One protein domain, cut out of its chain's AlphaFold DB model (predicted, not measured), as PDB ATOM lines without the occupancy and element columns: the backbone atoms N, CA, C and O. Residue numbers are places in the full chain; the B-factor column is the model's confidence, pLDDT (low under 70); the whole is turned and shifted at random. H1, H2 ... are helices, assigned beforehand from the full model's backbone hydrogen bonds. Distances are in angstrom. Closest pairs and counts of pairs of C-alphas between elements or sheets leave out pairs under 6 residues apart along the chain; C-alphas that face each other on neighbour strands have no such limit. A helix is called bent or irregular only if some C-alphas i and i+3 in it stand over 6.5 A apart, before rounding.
ATOM      1  N   PRO A  69     141.117 150.372 128.781       80.44
ATOM      2  CA  PRO A  69     141.426 150.259 127.362       80.44
ATOM      3  C   PRO A  69     141.734 148.821 126.925       80.44
ATOM      4  O   PRO A  69     141.338 148.430 125.827       80.44
ATOM      5  N   LEU A  70     142.380 148.013 127.778       81.88
ATOM      6  CA  LEU A  70     142.647 146.601 127.488       81.88
ATOM      7  C   LEU A  70     141.343 145.808 127.354       81.88
ATOM      8  O   LEU A  70     141.117 145.159 126.333       81.88
ATOM      9  N   ALA A  71     140.498 145.853 128.387       82.62
ATOM     10  CA  ALA A  71     139.269 145.071 128.442       82.62
ATOM     11  C   ALA A  71     138.321 145.468 127.304       82.62
ATOM     12  O   ALA A  71     137.776 144.601 126.619       82.62
ATOM     13  N   SER A  72     138.194 146.771 127.034       85.69
ATOM     14  CA  SER A  72     137.400 147.272 125.915       85.69
ATOM     15  C   SER A  72     137.937 146.806 124.566       85.69
ATOM     16  O   SER A  72     137.172 146.306 123.742       85.69
ATOM     17  N   TYR A  73     139.244 146.928 124.330       85.38
ATOM     18  CA  TYR A  73     139.851 146.500 123.071       85.38
ATOM     19  C   TYR A  73     139.699 144.992 122.847       85.38
ATOM     20  O   TYR A  73     139.284 144.559 121.770       85.38
ATOM     21  N   TRP A  74     139.960 144.191 123.878       85.69
ATOM     22  CA  TRP A  74     139.809 142.743 123.819       85.69
ATOM     23  C   TRP A  74     138.362 142.329 123.545       85.69
ATOM     24  O   TRP A  74     138.102 141.537 122.635       85.69
ATOM     25  N   PHE A  75     137.405 142.928 124.256       87.25
ATOM     26  CA  PHE A  75     135.986 142.678 124.031       87.25
ATOM     27  C   PHE A  75     135.564 143.022 122.598       87.25
ATOM     28  O   PHE A  75     134.809 142.267 121.983       87.25
ATOM     29  N   LEU A  76     136.058 144.129 122.034       87.25
ATOM     30  CA  LEU A  76     135.757 144.538 120.658       87.25
ATOM     31  C   LEU A  76     136.347 143.583 119.616       87.25
ATOM     32  O   LEU A  76     135.670 143.260 118.635       87.25
ATOM     33  N   GLN A  77     137.562 143.076 119.842       86.88
ATOM     34  CA  GLN A  77     138.171 142.056 118.985       86.88
ATOM     35  C   GLN A  77     137.356 140.757 118.998       86.88
ATOM     36  O   GLN A  77     136.945 140.262 117.947       86.88
ATOM     37  N   VAL A  78     137.026 140.247 120.190       86.12
ATOM     38  CA  VAL A  78     136.202 139.034 120.349       86.12
ATOM     39  C   VAL A  78     134.803 139.231 119.761       86.12
ATOM     40  O   VAL A  78     134.261 138.321 119.132       86.12
ATOM     41  N   SER A  79     134.222 140.423 119.908       86.69
ATOM     42  CA  SER A  79     132.902 140.737 119.356       86.69
ATOM     43  C   SER A  79     132.898 140.724 117.831       86.69
ATOM     44  O   SER A  79     132.006 140.133 117.221       86.69
ATOM     45  N   THR A  80     133.921 141.315 117.213       86.12
ATOM     46  CA  THR A  80     134.112 141.303 115.758       86.12
ATOM     47  C   THR A  80     134.314 139.878 115.243       86.12
ATOM     48  O   THR A  80     133.664 139.475 114.279       86.12
ATOM     49  N   PHE A  81     135.133 139.072 115.926       85.50
ATOM     50  CA  PHE A  81     135.334 137.657 115.596       85.50
ATOM     51  C   PHE A  81     134.042 136.829 115.699       85.50
ATOM     52  O   PHE A  81     133.760 136.013 114.827       85.50
ATOM     53  N   SER A  82     133.198 137.086 116.701       83.25
ATOM     54  CA  SER A  82     131.911 136.396 116.855       83.25
ATOM     55  C   SER A  82     130.946 136.619 115.681       83.25
ATOM     56  O   SER A  82     130.043 135.808 115.496       83.25
ATOM     57  N   MET A  83     131.109 137.697 114.906       84.50
ATOM     58  CA  MET A  83     130.284 138.015 113.730       84.50
ATOM     59  C   MET A  83     130.858 137.459 112.413       84.50
ATOM     60  O   MET A  83     130.242 137.617 111.359       84.50
ATOM     61  N   LEU A  84     132.009 136.779 112.449       84.44
ATOM     62  CA  LEU A  84     132.674 136.191 111.281       84.44
ATOM     63  C   LEU A  84     131.772 135.294 110.406       84.44
ATOM     64  O   LEU A  84     131.753 135.506 109.192       84.44
ATOM     65  N   PRO A  85     131.001 134.321 110.941       78.88
ATOM     66  CA  PRO A  85     130.173 133.456 110.096       78.88
ATOM     67  C   PRO A  85     129.048 134.220 109.384       78.88
ATOM     68  O   PRO A  85     128.632 133.818 108.297       78.88
ATOM     69  N   LEU A  86     128.574 135.327 109.962       82.56
ATOM     70  CA  LEU A  86     127.593 136.210 109.333       82.56
ATOM     71  C   LEU A  86     128.226 136.997 108.179       82.56
ATOM     72  O   LEU A  86     127.712 136.982 107.067       82.56
ATOM     73  N   LEU A  87     129.400 137.589 108.417       83.38
ATOM     74  CA  LEU A  87     130.162 138.327 107.403       83.38
ATOM     75  C   LEU A  87     130.579 137.439 106.225       83.38
ATOM     76  O   LEU A  87     130.634 137.907 105.090       83.38
ATOM     77  N   HIS A  88     130.839 136.155 106.480       82.75
ATOM     78  CA  HIS A  88     131.078 135.173 105.428       82.75
ATOM     79  C   HIS A  88     129.830 134.930 104.569       82.75
ATOM     80  O   HIS A  88     129.939 134.880 103.347       82.75
ATOM     81  N   LYS A  89     128.642 134.808 105.181       83.81
ATOM     82  CA  LYS A  89     127.376 134.668 104.438       83.81
ATOM     83  C   LYS A  89     127.076 135.894 103.576       83.81
ATOM     84  O   LYS A  89     126.569 135.734 102.473       83.81
ATOM     85  N   ASP A  90     127.439 137.079 104.056       86.56
ATOM     86  CA  ASP A  90     127.238 138.344 103.345       86.56
ATOM     87  C   ASP A  90     128.352 138.648 102.315       86.56
ATOM     88  O   ASP A  90     128.276 139.642 101.598       86.56
ATOM     89  N   GLY A  91     129.402 137.818 102.221       86.50
ATOM     90  CA  GLY A  91     130.524 138.012 101.291       86.50
ATOM     91  C   GLY A  91     131.505 139.131 101.678       86.50
ATOM     92  O   GLY A  91     132.343 139.528 100.872       86.50
ATOM     93  N   LEU A  92     131.449 139.636 102.916       88.75
ATOM     94  CA  LEU A  92     132.231 140.783 103.412       88.75
ATOM     95  C   LEU A  92     133.559 140.398 104.102       88.75
ATOM     96  O   LEU A  92     134.126 141.169 104.879       88.75
ATOM     97  N   ILE A  93     134.103 139.217 103.802       86.25
ATOM     98  CA  ILE A  93     135.310 138.674 104.455       86.25
ATOM     99  C   ILE A  93     136.529 139.587 104.251       86.25
ATOM    100  O   ILE A  93     137.321 139.782 105.172       86.25
ATOM    101  N   GLY A  94     136.666 140.196 103.068       86.50
ATOM    102  CA  GLY A  94     137.773 141.111 102.776       86.50
ATOM    103  C   GLY A  94     137.777 142.344 103.686       86.50
ATOM    104  O   GLY A  94     138.817 142.701 104.238       86.50
ATOM    105  N   ALA A  95     136.605 142.949 103.913       88.12
ATOM    106  CA  ALA A  95     136.463 144.088 104.819       88.12
ATOM    107  C   ALA A  95     136.772 143.693 106.270       88.12
ATOM    108  O   ALA A  95     137.445 144.435 106.982       88.12
ATOM    109  N   TYR A  96     136.347 142.498 106.686       88.94
ATOM    110  CA  TYR A  96     136.670 141.948 108.000       88.94
ATOM    111  C   TYR A  96     138.187 141.785 108.208       88.94
ATOM    112  O   TYR A  96     138.719 142.238 109.222       88.94
ATOM    113  N   LEU A  97     138.907 141.197 107.245       87.81
ATOM    114  CA  LEU A  97     140.366 141.030 107.323       87.81
ATOM    115  C   LEU A  97     141.104 142.378 107.309       87.81
ATOM    116  O   LEU A  97     142.059 142.586 108.061       87.81
ATOM    117  N   GLY A  98     140.635 143.328 106.497       90.38
ATOM    118  CA  GLY A  98     141.170 144.689 106.479       90.38
ATOM    119  C   GLY A  98     141.005 145.388 107.829       90.38
ATOM    120  O   GLY A  98     141.967 145.904 108.388       90.38
ATOM    121  N   LEU A  99     139.804 145.354 108.410       89.06
ATOM    122  CA  LEU A  99     139.535 146.055 109.664       89.06
ATOM    123  C   LEU A  99     140.230 145.401 110.867       89.06
ATOM    124  O   LEU A  99     140.724 146.106 111.744       89.06
ATOM    125  N   THR A 100     140.311 144.069 110.898       87.94
ATOM    126  CA  THR A 100     141.031 143.336 111.955       87.94
ATOM    127  C   THR A 100     142.535 143.587 111.893       87.94
ATOM    128  O   THR A 100     143.132 143.891 112.923       87.94
ATOM    129  N   SER A 101     143.150 143.558 110.706       86.88
ATOM    130  CA  SER A 101     144.575 143.891 110.553       86.88
ATOM    131  C   SER A 101     144.882 145.333 110.966       86.88
ATOM    132  O   SER A 101     145.812 145.558 111.744       86.88
ATOM    133  N   ILE A 102     144.056 146.305 110.558       88.75
ATOM    134  CA  ILE A 102     144.168 147.694 111.027       88.75
ATOM    135  C   ILE A 102     144.045 147.746 112.555       88.75
ATOM    136  O   ILE A 102     144.913 148.309 113.224       88.75
ATOM    137  N   GLY A 103     143.027 147.095 113.122       85.19
ATOM    138  CA  GLY A 103     142.798 147.039 114.562       85.19
ATOM    139  C   GLY A 103     143.982 146.468 115.347       85.19
ATOM    140  O   GLY A 103     144.273 146.977 116.425       85.19
ATOM    141  N   LEU A 104     144.687 145.463 114.817       83.44
ATOM    142  CA  LEU A 104     145.879 144.860 115.434       83.44
ATOM    143  C   LEU A 104     147.139 145.726 115.309       83.44
ATOM    144  O   LEU A 104     147.999 145.701 116.188       83.44
ATOM    145  N   THR A 105     147.262 146.502 114.234       81.69
ATOM    146  CA  THR A 105     148.399 147.422 114.050       81.69
ATOM    147  C   THR A 105     148.253 148.723 114.839       81.69
ATOM    148  O   THR A 105     149.256 149.364 115.141       81.69
ATOM    149  N   LEU A 106     147.036 149.111 115.229       82.19
ATOM    150  CA  LEU A 106     146.781 150.369 115.933       82.19
ATOM    151  C   LEU A 106     147.503 150.471 117.295       82.19
ATOM    152  O   LEU A 106     148.185 151.476 117.498       82.19
ATOM    153  N   PRO A 107     147.493 149.442 118.172       75.81
ATOM    154  CA  PRO A 107     148.285 149.448 119.404       75.81
ATOM    155  C   PRO A 107     149.798 149.555 119.172       75.81
ATOM    156  O   PRO A 107     150.516 150.227 119.913       75.81
ATOM    157  N   ARG A 108     150.290 148.938 118.090       72.56
ATOM    158  CA  ARG A 108     151.701 149.012 117.681       72.56
ATOM    159  C   ARG A 108     152.094 150.416 117.262       72.56
ATOM    160  O   ARG A 108     153.171 150.878 117.623       72.56
ATOM    161  N   LEU A 109     151.230 151.076 116.495       74.88
ATOM    162  CA  LEU A 109     151.433 152.444 116.040       74.88
ATOM    163  C   LEU A 109     151.467 153.391 117.237       74.88
ATOM    164  O   LEU A 109     152.430 154.133 117.385       74.88
ATOM    165  N   THR A 110     150.480 153.319 118.135       73.19
ATOM    166  CA  THR A 110     150.452 154.168 119.336       73.19
ATOM    167  C   THR A 110     151.673 153.945 120.224       73.19
ATOM    168  O   THR A 110     152.273 154.913 120.679       73.19
ATOM    169  N   ALA A 111     152.112 152.693 120.390       69.38
ATOM    170  CA  ALA A 111     153.333 152.383 121.127       69.38
ATOM    171  C   ALA A 111     154.610 152.887 120.425       69.38
ATOM    172  O   ALA A 111     155.571 153.249 121.094       69.38
ATOM    173  N   ALA A 112     154.633 152.930 119.087       70.56
ATOM    174  CA  ALA A 112     155.752 153.479 118.321       70.56
ATOM    175  C   ALA A 112     155.833 155.014 118.404       70.56
ATOM    176  O   ALA A 112     156.933 155.565 118.393       70.56
ATOM    177  N   PHE A 113     154.689 155.702 118.497       69.38
ATOM    178  CA  PHE A 113     154.634 157.158 118.677       69.38
ATOM    179  C   PHE A 113     154.934 157.589 120.118       69.38
ATOM    180  O   PHE A 113     155.518 158.654 120.332       69.38
ATOM    181  N   GLU A 114     154.571 156.779 121.113       69.12
ATOM    182  CA  GLU A 114     154.795 157.098 122.521       69.12
ATOM    183  C   GLU A 114     156.208 156.680 122.961       69.12
ATOM    184  O   GLU A 114     156.437 155.623 123.543       69.12
ATOM    185  N   SER A 115     157.183 157.543 122.661       58.03
ATOM    186  CA  SER A 115     158.599 157.394 123.024       58.03
ATOM    187  C   SER A 115     158.783 157.361 124.551       58.03
ATOM    188  O   SER A 115     159.012 158.398 125.171       58.03
ATOM    189  N   THR A 116     158.635 156.192 125.195       51.94
ATOM    190  CA  THR A 116     158.776 156.095 126.660       51.94
ATOM    191  C   THR A 116     159.503 154.844 127.165       51.94
ATOM    192  O   THR A 116     159.260 153.701 126.784       51.94
ATOM    193  N   SER A 117     160.390 155.137 128.109       46.34
ATOM    194  CA  SER A 117     161.367 154.370 128.880       46.34
ATOM    195  C   SER A 117     160.799 153.323 129.859       46.34
ATOM    196  O   SER A 117     161.116 153.357 131.050       46.34
ATOM    197  N   VAL A 118     159.948 152.396 129.410       51.06
ATOM    198  CA  VAL A 118     159.482 151.273 130.254       51.06
ATOM    199  C   VAL A 118     160.254 149.998 129.884       51.06
ATOM    200  O   VAL A 118     160.414 149.719 128.695       51.06
ATOM    201  N   PRO A 119     160.762 149.210 130.858       49.12
ATOM    202  CA  PRO A 119     161.473 147.971 130.561       49.12
ATOM    203  C   PRO A 119     160.570 147.018 129.775       49.12
ATOM    204  O   PRO A 119     159.467 146.677 130.210       49.12
ATOM    205  N   ARG A 120     161.070 146.623 128.601       52.00
ATOM    206  CA  ARG A 120     160.446 145.689 127.665       52.00
ATOM    207  C   ARG A 120     160.114 144.390 128.393       52.00
ATOM    208  O   ARG A 120     161.016 143.724 128.894       52.00
ATOM    209  N   SER A 121     158.838 144.020 128.439       51.22
ATOM    210  CA  SER A 121     158.472 142.647 128.776       51.22
ATOM    211  C   SER A 121     158.688 141.794 127.529       51.22
ATOM    212  O   SER A 121     158.140 142.102 126.474       51.22
ATOM    213  N   THR A 122     159.493 140.736 127.631       54.19
ATOM    214  CA  THR A 122     159.852 139.827 126.523       54.19
ATOM    215  C   THR A 122     158.636 139.172 125.851       54.19
ATOM    216  O   THR A 122     158.737 138.699 124.724       54.19
ATOM    217  N   TYR A 123     157.485 139.167 126.528       52.66
ATOM    218  CA  TYR A 123     156.253 138.507 126.095       52.66
ATOM    219  C   TYR A 123     155.220 139.456 125.475       52.66
ATOM    220  O   TYR A 123     154.150 139.002 125.101       52.66
ATOM    221  N   ASP A 124     155.504 140.758 125.370       61.00
ATOM    222  CA  ASP A 124     154.552 141.726 124.820       61.00
ATOM    223  C   ASP A 124     154.754 141.871 123.311       61.00
ATOM    224  O   ASP A 124     155.343 142.842 122.826       61.00
ATOM    225  N   VAL A 125     154.317 140.851 122.560       62.41
ATOM    226  CA  VAL A 125     154.461 140.851 121.106       62.41
ATOM    227  C   VAL A 125     153.690 142.050 120.585       62.41
ATOM    228  O   VAL A 125     154.325 142.939 120.038       62.41
ATOM    229  N   LEU A 126     152.382 142.162 120.840       59.78
ATOM    230  CA  LEU A 126     151.521 143.220 120.293       59.78
ATOM    231  C   LEU A 126     151.646 144.616 120.926       59.78
ATOM    232  O   LEU A 126     150.961 145.524 120.461       59.78
ATOM    233  N   HIS A 127     152.560 144.817 121.884       62.62
ATOM    234  CA  HIS A 127     152.675 146.057 122.663       62.62
ATOM    235  C   HIS A 127     151.318 146.420 123.256       62.62
ATOM    236  O   HIS A 127     150.801 147.490 123.012       62.62
ATOM    237  N   VAL A 128     150.680 145.506 123.968       61.88
ATOM    238  CA  VAL A 128     149.386 145.720 124.621       61.88
ATOM    239  C   VAL A 128     149.591 146.097 126.093       61.88
ATOM    240  O   VAL A 128     148.712 146.684 126.721       61.88
ATOM    241  N   GLY A 129     150.789 145.869 126.642       57.50
ATOM    242  CA  GLY A 129     151.163 146.232 128.006       57.50
ATOM    243  C   GLY A 129     151.097 147.735 128.302       57.50
ATOM    244  O   GLY A 129     150.929 148.103 129.464       57.50
ATOM    245  N   TYR A 130     151.140 148.614 127.289       62.06
ATOM    246  CA  TYR A 130     150.892 150.050 127.501       62.06
ATOM    247  C   TYR A 130     149.427 150.346 127.860       62.06
ATOM    248  O   TYR A 130     149.173 151.304 128.586       62.06
ATOM    249  N   LEU A 131     148.470 149.523 127.410       63.06
ATOM    250  CA  LEU A 131     147.049 149.681 127.747       63.06
ATOM    251  C   LEU A 131     146.779 149.313 129.216       63.06
ATOM    252  O   LEU A 131     145.821 149.790 129.807       63.06
ATOM    253  N   LEU A 132     147.648 148.519 129.844       60.25
ATOM    254  CA  LEU A 132     147.570 148.154 131.265       60.25
ATOM    255  C   LEU A 132     148.288 149.151 132.198       60.25
ATOM    256  O   LEU A 132     148.433 148.895 133.398       60.25
ATOM    257  N   ARG A 133     148.771 150.285 131.669       61.34
ATOM    258  CA  ARG A 133     149.606 151.245 132.404       61.34
ATOM    259  C   ARG A 133     148.883 151.800 133.638       61.34
ATOM    260  O   ARG A 133     147.944 152.575 133.529       61.34
ATOM    261  N   GLY A 134     149.401 151.459 134.820       55.25
ATOM    262  CA  GLY A 134     149.055 152.104 136.094       55.25
ATOM    263  C   GLY A 134     147.870 151.515 136.866       55.25
ATOM    264  O   GLY A 134     147.609 151.997 137.963       55.25
ATOM    265  N   SER A 135     147.190 150.489 136.343       59.03
ATOM    266  CA  SER A 135     146.010 149.887 136.995       59.03
ATOM    267  C   SER A 135     146.299 148.534 137.675       59.03
ATOM    268  O   SER A 135     145.595 148.141 138.600       59.03
ATOM    269  N   VAL A 136     147.347 147.812 137.249       67.31
ATOM    270  CA  VAL A 136     147.513 146.378 137.555       67.31
ATOM    271  C   VAL A 136     148.965 146.010 137.909       67.31
ATOM    272  O   VAL A 136     149.910 146.521 137.303       67.31
ATOM    273  N   ASP A 137     149.145 145.090 138.867       72.94
ATOM    274  CA  ASP A 137     150.450 144.555 139.287       72.94
ATOM    275  C   ASP A 137     151.231 143.911 138.126       72.94
ATOM    276  O   ASP A 137     150.662 143.310 137.212       72.94
ATOM    277  N   ARG A 138     152.570 143.950 138.185       68.12
ATOM    278  CA  ARG A 138     153.467 143.458 137.113       68.12
ATOM    279  C   ARG A 138     153.190 142.003 136.697       68.12
ATOM    280  O   ARG A 138     153.250 141.680 135.507       68.12
ATOM    281  N   THR A 139     152.889 141.131 137.658       70.69
ATOM    282  CA  THR A 139     152.584 139.713 137.409       70.69
ATOM    283  C   THR A 139     151.235 139.550 136.714       70.69
ATOM    284  O   THR A 139     151.138 138.829 135.725       70.69
ATOM    285  N   GLN A 140     150.209 140.270 137.176       71.75
ATOM    286  CA  GLN A 140     148.875 140.248 136.575       71.75
ATOM    287  C   GLN A 140     148.885 140.833 135.159       71.75
ATOM    288  O   GLN A 140     148.285 140.254 134.260       71.75
ATOM    289  N   SER A 141     149.644 141.908 134.926       70.56
ATOM    290  CA  SER A 141     149.837 142.467 133.586       70.56
ATOM    291  C   SER A 141     150.460 141.446 132.629       70.56
ATOM    292  O   SER A 141     149.993 141.316 131.505       70.56
ATOM    293  N   SER A 142     151.449 140.668 133.083       70.69
ATOM    294  CA  SER A 142     152.081 139.635 132.249       70.69
ATOM    295  C   SER A 142     151.116 138.494 131.916       70.69
ATOM    296  O   SER A 142     151.061 138.051 130.772       70.69
ATOM    297  N   VAL A 143     150.323 138.042 132.893       79.75
ATOM    298  CA  VAL A 143     149.309 136.996 132.681       79.75
ATOM    299  C   VAL A 143     148.229 137.468 131.707       79.75
ATOM    300  O   VAL A 143     147.890 136.732 130.785       79.75
ATOM    301  N   LEU A 144     147.720 138.693 131.867       76.94
ATOM    302  CA  LEU A 144     146.698 139.261 130.984       76.94
ATOM    303  C   LEU A 144     147.201 139.417 129.545       76.94
ATOM    304  O   LEU A 144     146.475 139.069 128.618       76.94
ATOM    305  N   THR A 145     148.443 139.870 129.345       75.56
ATOM    306  CA  THR A 145     149.047 139.959 128.006       75.56
ATOM    307  C   THR A 145     149.189 138.582 127.355       75.56
ATOM    308  O   THR A 145     148.805 138.417 126.201       75.56
ATOM    309  N   ILE A 146     149.648 137.568 128.098       79.94
ATOM    310  CA  ILE A 146     149.747 136.192 127.579       79.94
ATOM    311  C   ILE A 146     148.362 135.643 127.219       79.94
ATOM    312  O   ILE A 146     148.199 135.019 126.171       79.94
ATOM    313  N   LEU A 147     147.355 135.870 128.068       83.88
ATOM    314  CA  LEU A 147     145.991 135.394 127.824       83.88
ATOM    315  C   LEU A 147     145.367 136.098 126.611       83.88
ATOM    316  O   LEU A 147     144.670 135.457 125.824       83.88
ATOM    317  N   PHE A 148     145.670 137.384 126.419       82.38
ATOM    318  CA  PHE A 148     145.284 138.146 125.237       82.38
ATOM    319  C   PHE A 148     145.924 137.580 123.960       82.38
ATOM    320  O   PHE A 148     145.201 137.261 123.013       82.38
ATOM    321  N   ASP A 149     147.242 137.377 123.943       78.94
ATOM    322  CA  ASP A 149     147.955 136.831 122.780       78.94
ATOM    323  C   ASP A 149     147.501 135.398 122.456       78.94
ATOM    324  O   ASP A 149     147.262 135.061 121.293       78.94
ATOM    325  N   ALA A 150     147.285 134.567 123.482       84.38
ATOM    326  CA  ALA A 150     146.695 133.241 123.321       84.38
ATOM    327  C   ALA A 150     145.284 133.324 122.718       84.38
ATOM    328  O   ALA A 150     144.937 132.531 121.836       84.38
ATOM    329  N   SER A 151     144.483 134.311 123.143       86.94
ATOM    330  CA  SER A 151     143.137 134.511 122.610       86.94
ATOM    331  C   SER A 151     143.156 134.866 121.119       86.94
ATOM    332  O   SER A 151     142.348 134.341 120.349       86.94
ATOM    333  N   LEU A 152     144.114 135.695 120.699       83.44
ATOM    334  CA  LEU A 152     144.282 136.104 119.311       83.44
ATOM    335  C   LEU A 152     144.786 134.949 118.440       83.44
ATOM    336  O   LEU A 152     144.283 134.741 117.334       83.44
ATOM    337  N   ALA A 153     145.733 134.157 118.950       84.94
ATOM    338  CA  ALA A 153     146.219 132.963 118.268       84.94
ATOM    339  C   ALA A 153     145.082 131.963 118.006       84.94
ATOM    340  O   ALA A 153     144.958 131.445 116.895       84.94
ATOM    341  N   GLY A 154     144.200 131.741 118.990       84.31
ATOM    342  CA  GLY A 154     143.030 130.878 118.819       84.31
ATOM    343  C   GLY A 154     142.005 131.428 117.820       84.31
ATOM    344  O   GLY A 154     141.472 130.660 117.019       84.31
ATOM    345  N   GLN A 155     141.778 132.748 117.781       85.19
ATOM    346  CA  GLN A 155     140.934 133.380 116.753       85.19
ATOM    347  C   GLN A 155     141.511 133.180 115.348       85.19
ATOM    348  O   GLN A 155     140.785 132.788 114.436       85.19
ATOM    349  N   GLY A 156     142.820 133.394 115.177       84.56
ATOM    350  CA  GLY A 156     143.511 133.172 113.906       84.56
ATOM    351  C   GLY A 156     143.448 131.712 113.456       84.56
ATOM    352  O   GLY A 156     143.121 131.439 112.302       84.56
ATOM    353  N   ALA A 157     143.676 130.766 114.371       84.94
ATOM    354  CA  ALA A 157     143.577 129.338 114.087       84.94
ATOM    355  C   ALA A 157     142.159 128.930 113.658       84.94
ATOM    356  O   ALA A 157     141.999 128.205 112.677       84.94
ATOM    357  N   LEU A 158     141.125 129.427 114.344       81.00
ATOM    358  CA  LEU A 158     139.727 129.167 113.991       81.00
ATOM    359  C   LEU A 158     139.323 129.826 112.667       81.00
ATOM    360  O   LEU A 158     138.563 129.231 111.909       81.00
ATOM    361  N   LEU A 159     139.838 131.019 112.365       83.56
ATOM    362  CA  LEU A 159     139.620 131.686 111.081       83.56
ATOM    363  C   LEU A 159     140.245 130.894 109.930       83.56
ATOM    364  O   LEU A 159     139.588 130.663 108.917       83.56
ATOM    365  N   LEU A 160     141.490 130.440 110.093       82.12
ATOM    366  CA  LEU A 160     142.158 129.585 109.111       82.12
ATOM    367  C   LEU A 160     141.415 128.259 108.949       82.12
ATOM    368  O   LEU A 160     141.169 127.828 107.825       82.12
ATOM    369  N   ALA A 161     140.996 127.642 110.054       81.75
ATOM    370  CA  ALA A 161     140.206 126.423 110.000       81.75
ATOM    371  C   ALA A 161     138.888 126.641 109.243       81.75
ATOM    372  O   ALA A 161     138.549 125.851 108.371       81.75
ATOM    373  N   PHE A 162     138.186 127.744 109.500       77.38
ATOM    374  CA  PHE A 162     136.934 128.067 108.820       77.38
ATOM    375  C   PHE A 162     137.097 128.320 107.312       77.38
ATOM    376  O   PHE A 162     136.205 127.972 106.544       77.38
ATOM    377  N   LEU A 163     138.219 128.905 106.874       76.50
ATOM    378  CA  LEU A 163     138.471 129.187 105.455       76.50
ATOM    379  C   LEU A 163     139.008 127.980 104.673       76.50
ATOM    380  O   LEU A 163     138.699 127.843 103.492       76.50
ATOM    381  N   TYR A 164     139.823 127.126 105.303       78.81
ATOM    382  CA  TYR A 164     140.552 126.061 104.605       78.81
ATOM    383  C   TYR A 164     140.002 124.650 104.839       78.81
ATOM    384  O   TYR A 164     140.213 123.783 103.990       78.81
ATOM    385  N   LEU A 165     139.311 124.382 105.952       76.50
ATOM    386  CA  LEU A 165     138.770 123.051 106.237       76.50
ATOM    387  C   LEU A 165     137.280 122.983 105.857       76.50
ATOM    388  O   LEU A 165     136.459 123.652 106.492       76.50
ATOM    389  N   PRO A 166     136.885 122.138 104.884       64.94
ATOM    390  CA  PRO A 166     135.473 121.931 104.585       64.94
ATOM    391  C   PRO A 166     134.753 121.378 105.821       64.94
ATOM    392  O   PRO A 166     135.276 120.520 106.535       64.94
ATOM    393  N   ALA A 167     133.548 121.886 106.095       62.47
ATOM    394  CA  ALA A 167     132.744 121.415 107.218       62.47
ATOM    395  C   ALA A 167     132.466 119.903 107.073       62.47
ATOM    396  O   ALA A 167     131.987 119.478 106.018       62.47
ATOM    397  N   PRO A 168     132.749 119.078 108.100       65.69
ATOM    398  CA  PRO A 168     132.461 117.650 108.051       65.69
ATOM    399  C   PRO A 168     130.967 117.408 107.805       65.69
ATOM    400  O   PRO A 168     130.129 118.001 108.482       65.69
ATOM    401  N   ALA A 169     130.624 116.496 106.889       62.94
ATOM    402  CA  ALA A 169     129.238 116.231 106.476       62.94
ATOM    403  C   ALA A 169     128.294 115.819 107.630       62.94
ATOM    404  O   ALA A 169     127.083 115.995 107.530       62.94
ATOM    405  N   HIS A 170     128.841 115.317 108.743       67.75
ATOM    406  CA  HIS A 170     128.080 114.959 109.943       67.75
ATOM    407  C   HIS A 170     127.810 116.135 110.905       67.75
ATOM    408  O   HIS A 170     126.949 116.005 111.771       67.75
ATOM    409  N   LEU A 171     128.505 117.279 110.776       59.03
ATOM    410  CA  LEU A 171     128.347 118.460 111.642       59.03
ATOM    411  C   LEU A 171     128.468 119.774 110.838       59.03
ATOM    412  O   LEU A 171     129.476 120.480 110.947       59.03
ATOM    413  N   PRO A 172     127.425 120.169 110.083       60.75
ATOM    414  CA  PRO A 172     127.459 121.381 109.257       60.75
ATOM    415  C   PRO A 172     127.600 122.690 110.064       60.75
ATOM    416  O   PRO A 172     127.956 123.721 109.501       60.75
ATOM    417  N   PHE A 173     127.361 122.664 111.384       62.69
ATOM    418  CA  PHE A 173     127.418 123.834 112.277       62.69
ATOM    419  C   PHE A 173     128.630 123.856 113.225       62.69
ATOM    420  O   PHE A 173     128.650 124.651 114.165       62.69
ATOM    421  N   LEU A 174     129.646 123.014 112.998       68.00
ATOM    422  CA  LEU A 174     130.792 122.877 113.907       68.00
ATOM    423  C   LEU A 174     131.548 124.196 114.123       68.00
ATOM    424  O   LEU A 174     131.822 124.566 115.261       68.00
ATOM    425  N   TYR A 175     131.843 124.934 113.052       65.50
ATOM    426  CA  TYR A 175     132.595 126.186 113.158       65.50
ATOM    427  C   TYR A 175     131.798 127.335 113.798       65.50
ATOM    428  O   TYR A 175     132.335 127.959 114.711       65.50
ATOM    429  N   PRO A 176     130.524 127.601 113.435       63.00
ATOM    430  CA  PRO A 176     129.692 128.559 114.170       63.00
ATOM    431  C   PRO A 176     129.581 128.234 115.669       63.00
ATOM    432  O   PRO A 176     129.662 129.128 116.516       63.00
ATOM    433  N   LEU A 177     129.460 126.948 116.015       65.69
ATOM    434  CA  LEU A 177     129.416 126.504 117.407       65.69
ATOM    435  C   LEU A 177     130.758 126.746 118.117       65.69
ATOM    436  O   LEU A 177     130.780 127.305 119.208       65.69
ATOM    437  N   ALA A 178     131.883 126.393 117.492       68.44
ATOM    438  CA  ALA A 178     133.211 126.616 118.060       68.44
ATOM    439  C   ALA A 178     133.514 128.111 118.253       68.44
ATOM    440  O   ALA A 178     134.002 128.509 119.308       68.44
ATOM    441  N   ILE A 179     133.164 128.951 117.275       70.50
ATOM    442  CA  ILE A 179     133.338 130.409 117.334       70.50
ATOM    443  C   ILE A 179     132.491 131.009 118.460       70.50
ATOM    444  O   ILE A 179     132.983 131.849 119.216       70.50
ATOM    445  N   SER A 180     131.241 130.564 118.618       68.19
ATOM    446  CA  SER A 180     130.370 131.042 119.700       68.19
ATOM    447  C   SER A 180     130.836 130.572 121.084       68.19
ATOM    448  O   SER A 180     130.912 131.394 121.995       68.19
ATOM    449  N   ALA A 181     131.235 129.304 121.235       70.00
ATOM    450  CA  ALA A 181     131.769 128.764 122.486       70.00
ATOM    451  C   ALA A 181     133.075 129.460 122.897       70.00
ATOM    452  O   ALA A 181     133.214 129.900 124.038       70.00
ATOM    453  N   TYR A 182     134.000 129.640 121.953       71.81
ATOM    454  CA  TYR A 182     135.258 130.349 122.179       71.81
ATOM    455  C   TYR A 182     135.012 131.805 122.585       71.81
ATOM    456  O   TYR A 182     135.539 132.289 123.586       71.81
ATOM    457  N   SER A 183     134.130 132.492 121.856       68.25
ATOM    458  CA  SER A 183     133.789 133.882 122.152       68.25
ATOM    459  C   SER A 183     133.033 134.042 123.471       68.25
ATOM    460  O   SER A 183     133.066 135.128 124.041       68.25
ATOM    461  N   PHE A 184     132.331 133.011 123.950       63.53
ATOM    462  CA  PHE A 184     131.661 133.023 125.251       63.53
ATOM    463  C   PHE A 184     132.660 132.880 126.404       63.53
ATOM    464  O   PHE A 184     132.582 133.635 127.369       63.53
ATOM    465  N   VAL A 185     133.624 131.959 126.288       68.62
ATOM    466  CA  VAL A 185     134.655 131.733 127.318       68.62
ATOM    467  C   VAL A 185     135.504 132.987 127.526       68.62
ATOM    468  O   VAL A 185     135.669 133.432 128.658       68.62
ATOM    469  N   PHE A 186     135.966 133.611 126.441       58.97
ATOM    470  CA  PHE A 186     136.811 134.805 126.524       58.97
ATOM    471  C   PHE A 186     136.052 136.099 126.848       58.97
ATOM    472  O   PHE A 186     136.677 137.076 127.229       58.97
ATOM    473  N   ARG A 187     134.714 136.125 126.747       55.94
ATOM    474  CA  ARG A 187     133.897 137.268 127.205       55.94
ATOM    475  C   ARG A 187     133.625 137.270 128.711       55.94
ATOM    476  O   ARG A 187     133.077 138.247 129.211       55.94
ATOM    477  N   ARG A 188     133.929 136.171 129.409       45.75
ATOM    478  CA  ARG A 188     133.664 135.996 130.846       45.75
ATOM    479  C   ARG A 188     134.928 136.104 131.716       45.75
ATOM    480  O   ARG A 188     134.782 136.179 132.933       45.75
ATOM    481  N   ALA A 189     136.110 136.060 131.099       37.31
ATOM    482  CA  ALA A 189     137.414 136.249 131.740       37.31
ATOM    483  C   ALA A 189     137.751 137.740 131.858       37.31
ATOM    484  O   ALA A 189     138.380 138.098 132.876       37.31
TER     485      ALA A 189
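What this domain is: This is residues 69 to 189 of the 189 residues of a protein of Anopheles sinensis (UniProt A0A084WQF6). A rod of nearly aligned helices: the longest, H4, stands with H1 and H5 in a three-helix bundle, their centres making a triangle, and H3 runs loosely along H1. Short H2 makes the turn from H1 to H3 at one end of the rod, where residues 168 to 173 also stick out, and the long link of residues 114 to 137 loops round the other end. The printed part has 121 residues, with five helices in the order H1 to H5 and no named strand: all helix. It is only just compact, close to loose, with a radius of gyration of the C-alphas of 16.2 A, and spans 54 by 26 by 21 A.

Where its parts are: H4, residues 138 to 164, is 39.1 A long and begins at C-alpha 138 (153.467, 143.458, 137.113). H5 is residues 174 to 186, 18.4 A, ending at C-alpha 186 (136.811, 134.805, 126.524). H1 is residues 69 to 82, 19.8 A, H2 residues 84 to 89, 8.8 A, and H3 residues 93 to 113, 30.3 A. H3 has a kink of 30 degrees near residue 107 and is only just irregular: C-alphas 104 and 107 are 6.53 A apart.

How they stand to each other: H4, with residues 151 to 162 alone, touches H5 in a hairpin, closest at the C-alphas of Phe 162 and Tyr 175, 6.4 A, at a shallow tilt of 10 degrees. H1, with residues 78 to 82 alone, touches H5, opposite ways, closest at the C-alphas of Val 78 and Ser 183, 6.0 A. H1 and H3 are close but not clearly touching: the C-alphas of Gln 77 and Thr 100 are 7.7 A apart. H2 and H3 form a hairpin, closest at the C-alphas of Leu 87 and Ile 93, 5.9 A. Every O i to N i+4 pair is within hydrogen-bond range in H1, H2, H4 and H5, and 15 of 17 are in H3.

The domain as a whole: The C-alphas farthest apart, of Ser 117 and His 170, are 55.0 A apart. The printed part has no cut; the link from H3 to H4 is long. Mean pLDDT of the printed part is 73.5, and 47 residues are under 70, among them 113 to 136 and 166 to 178.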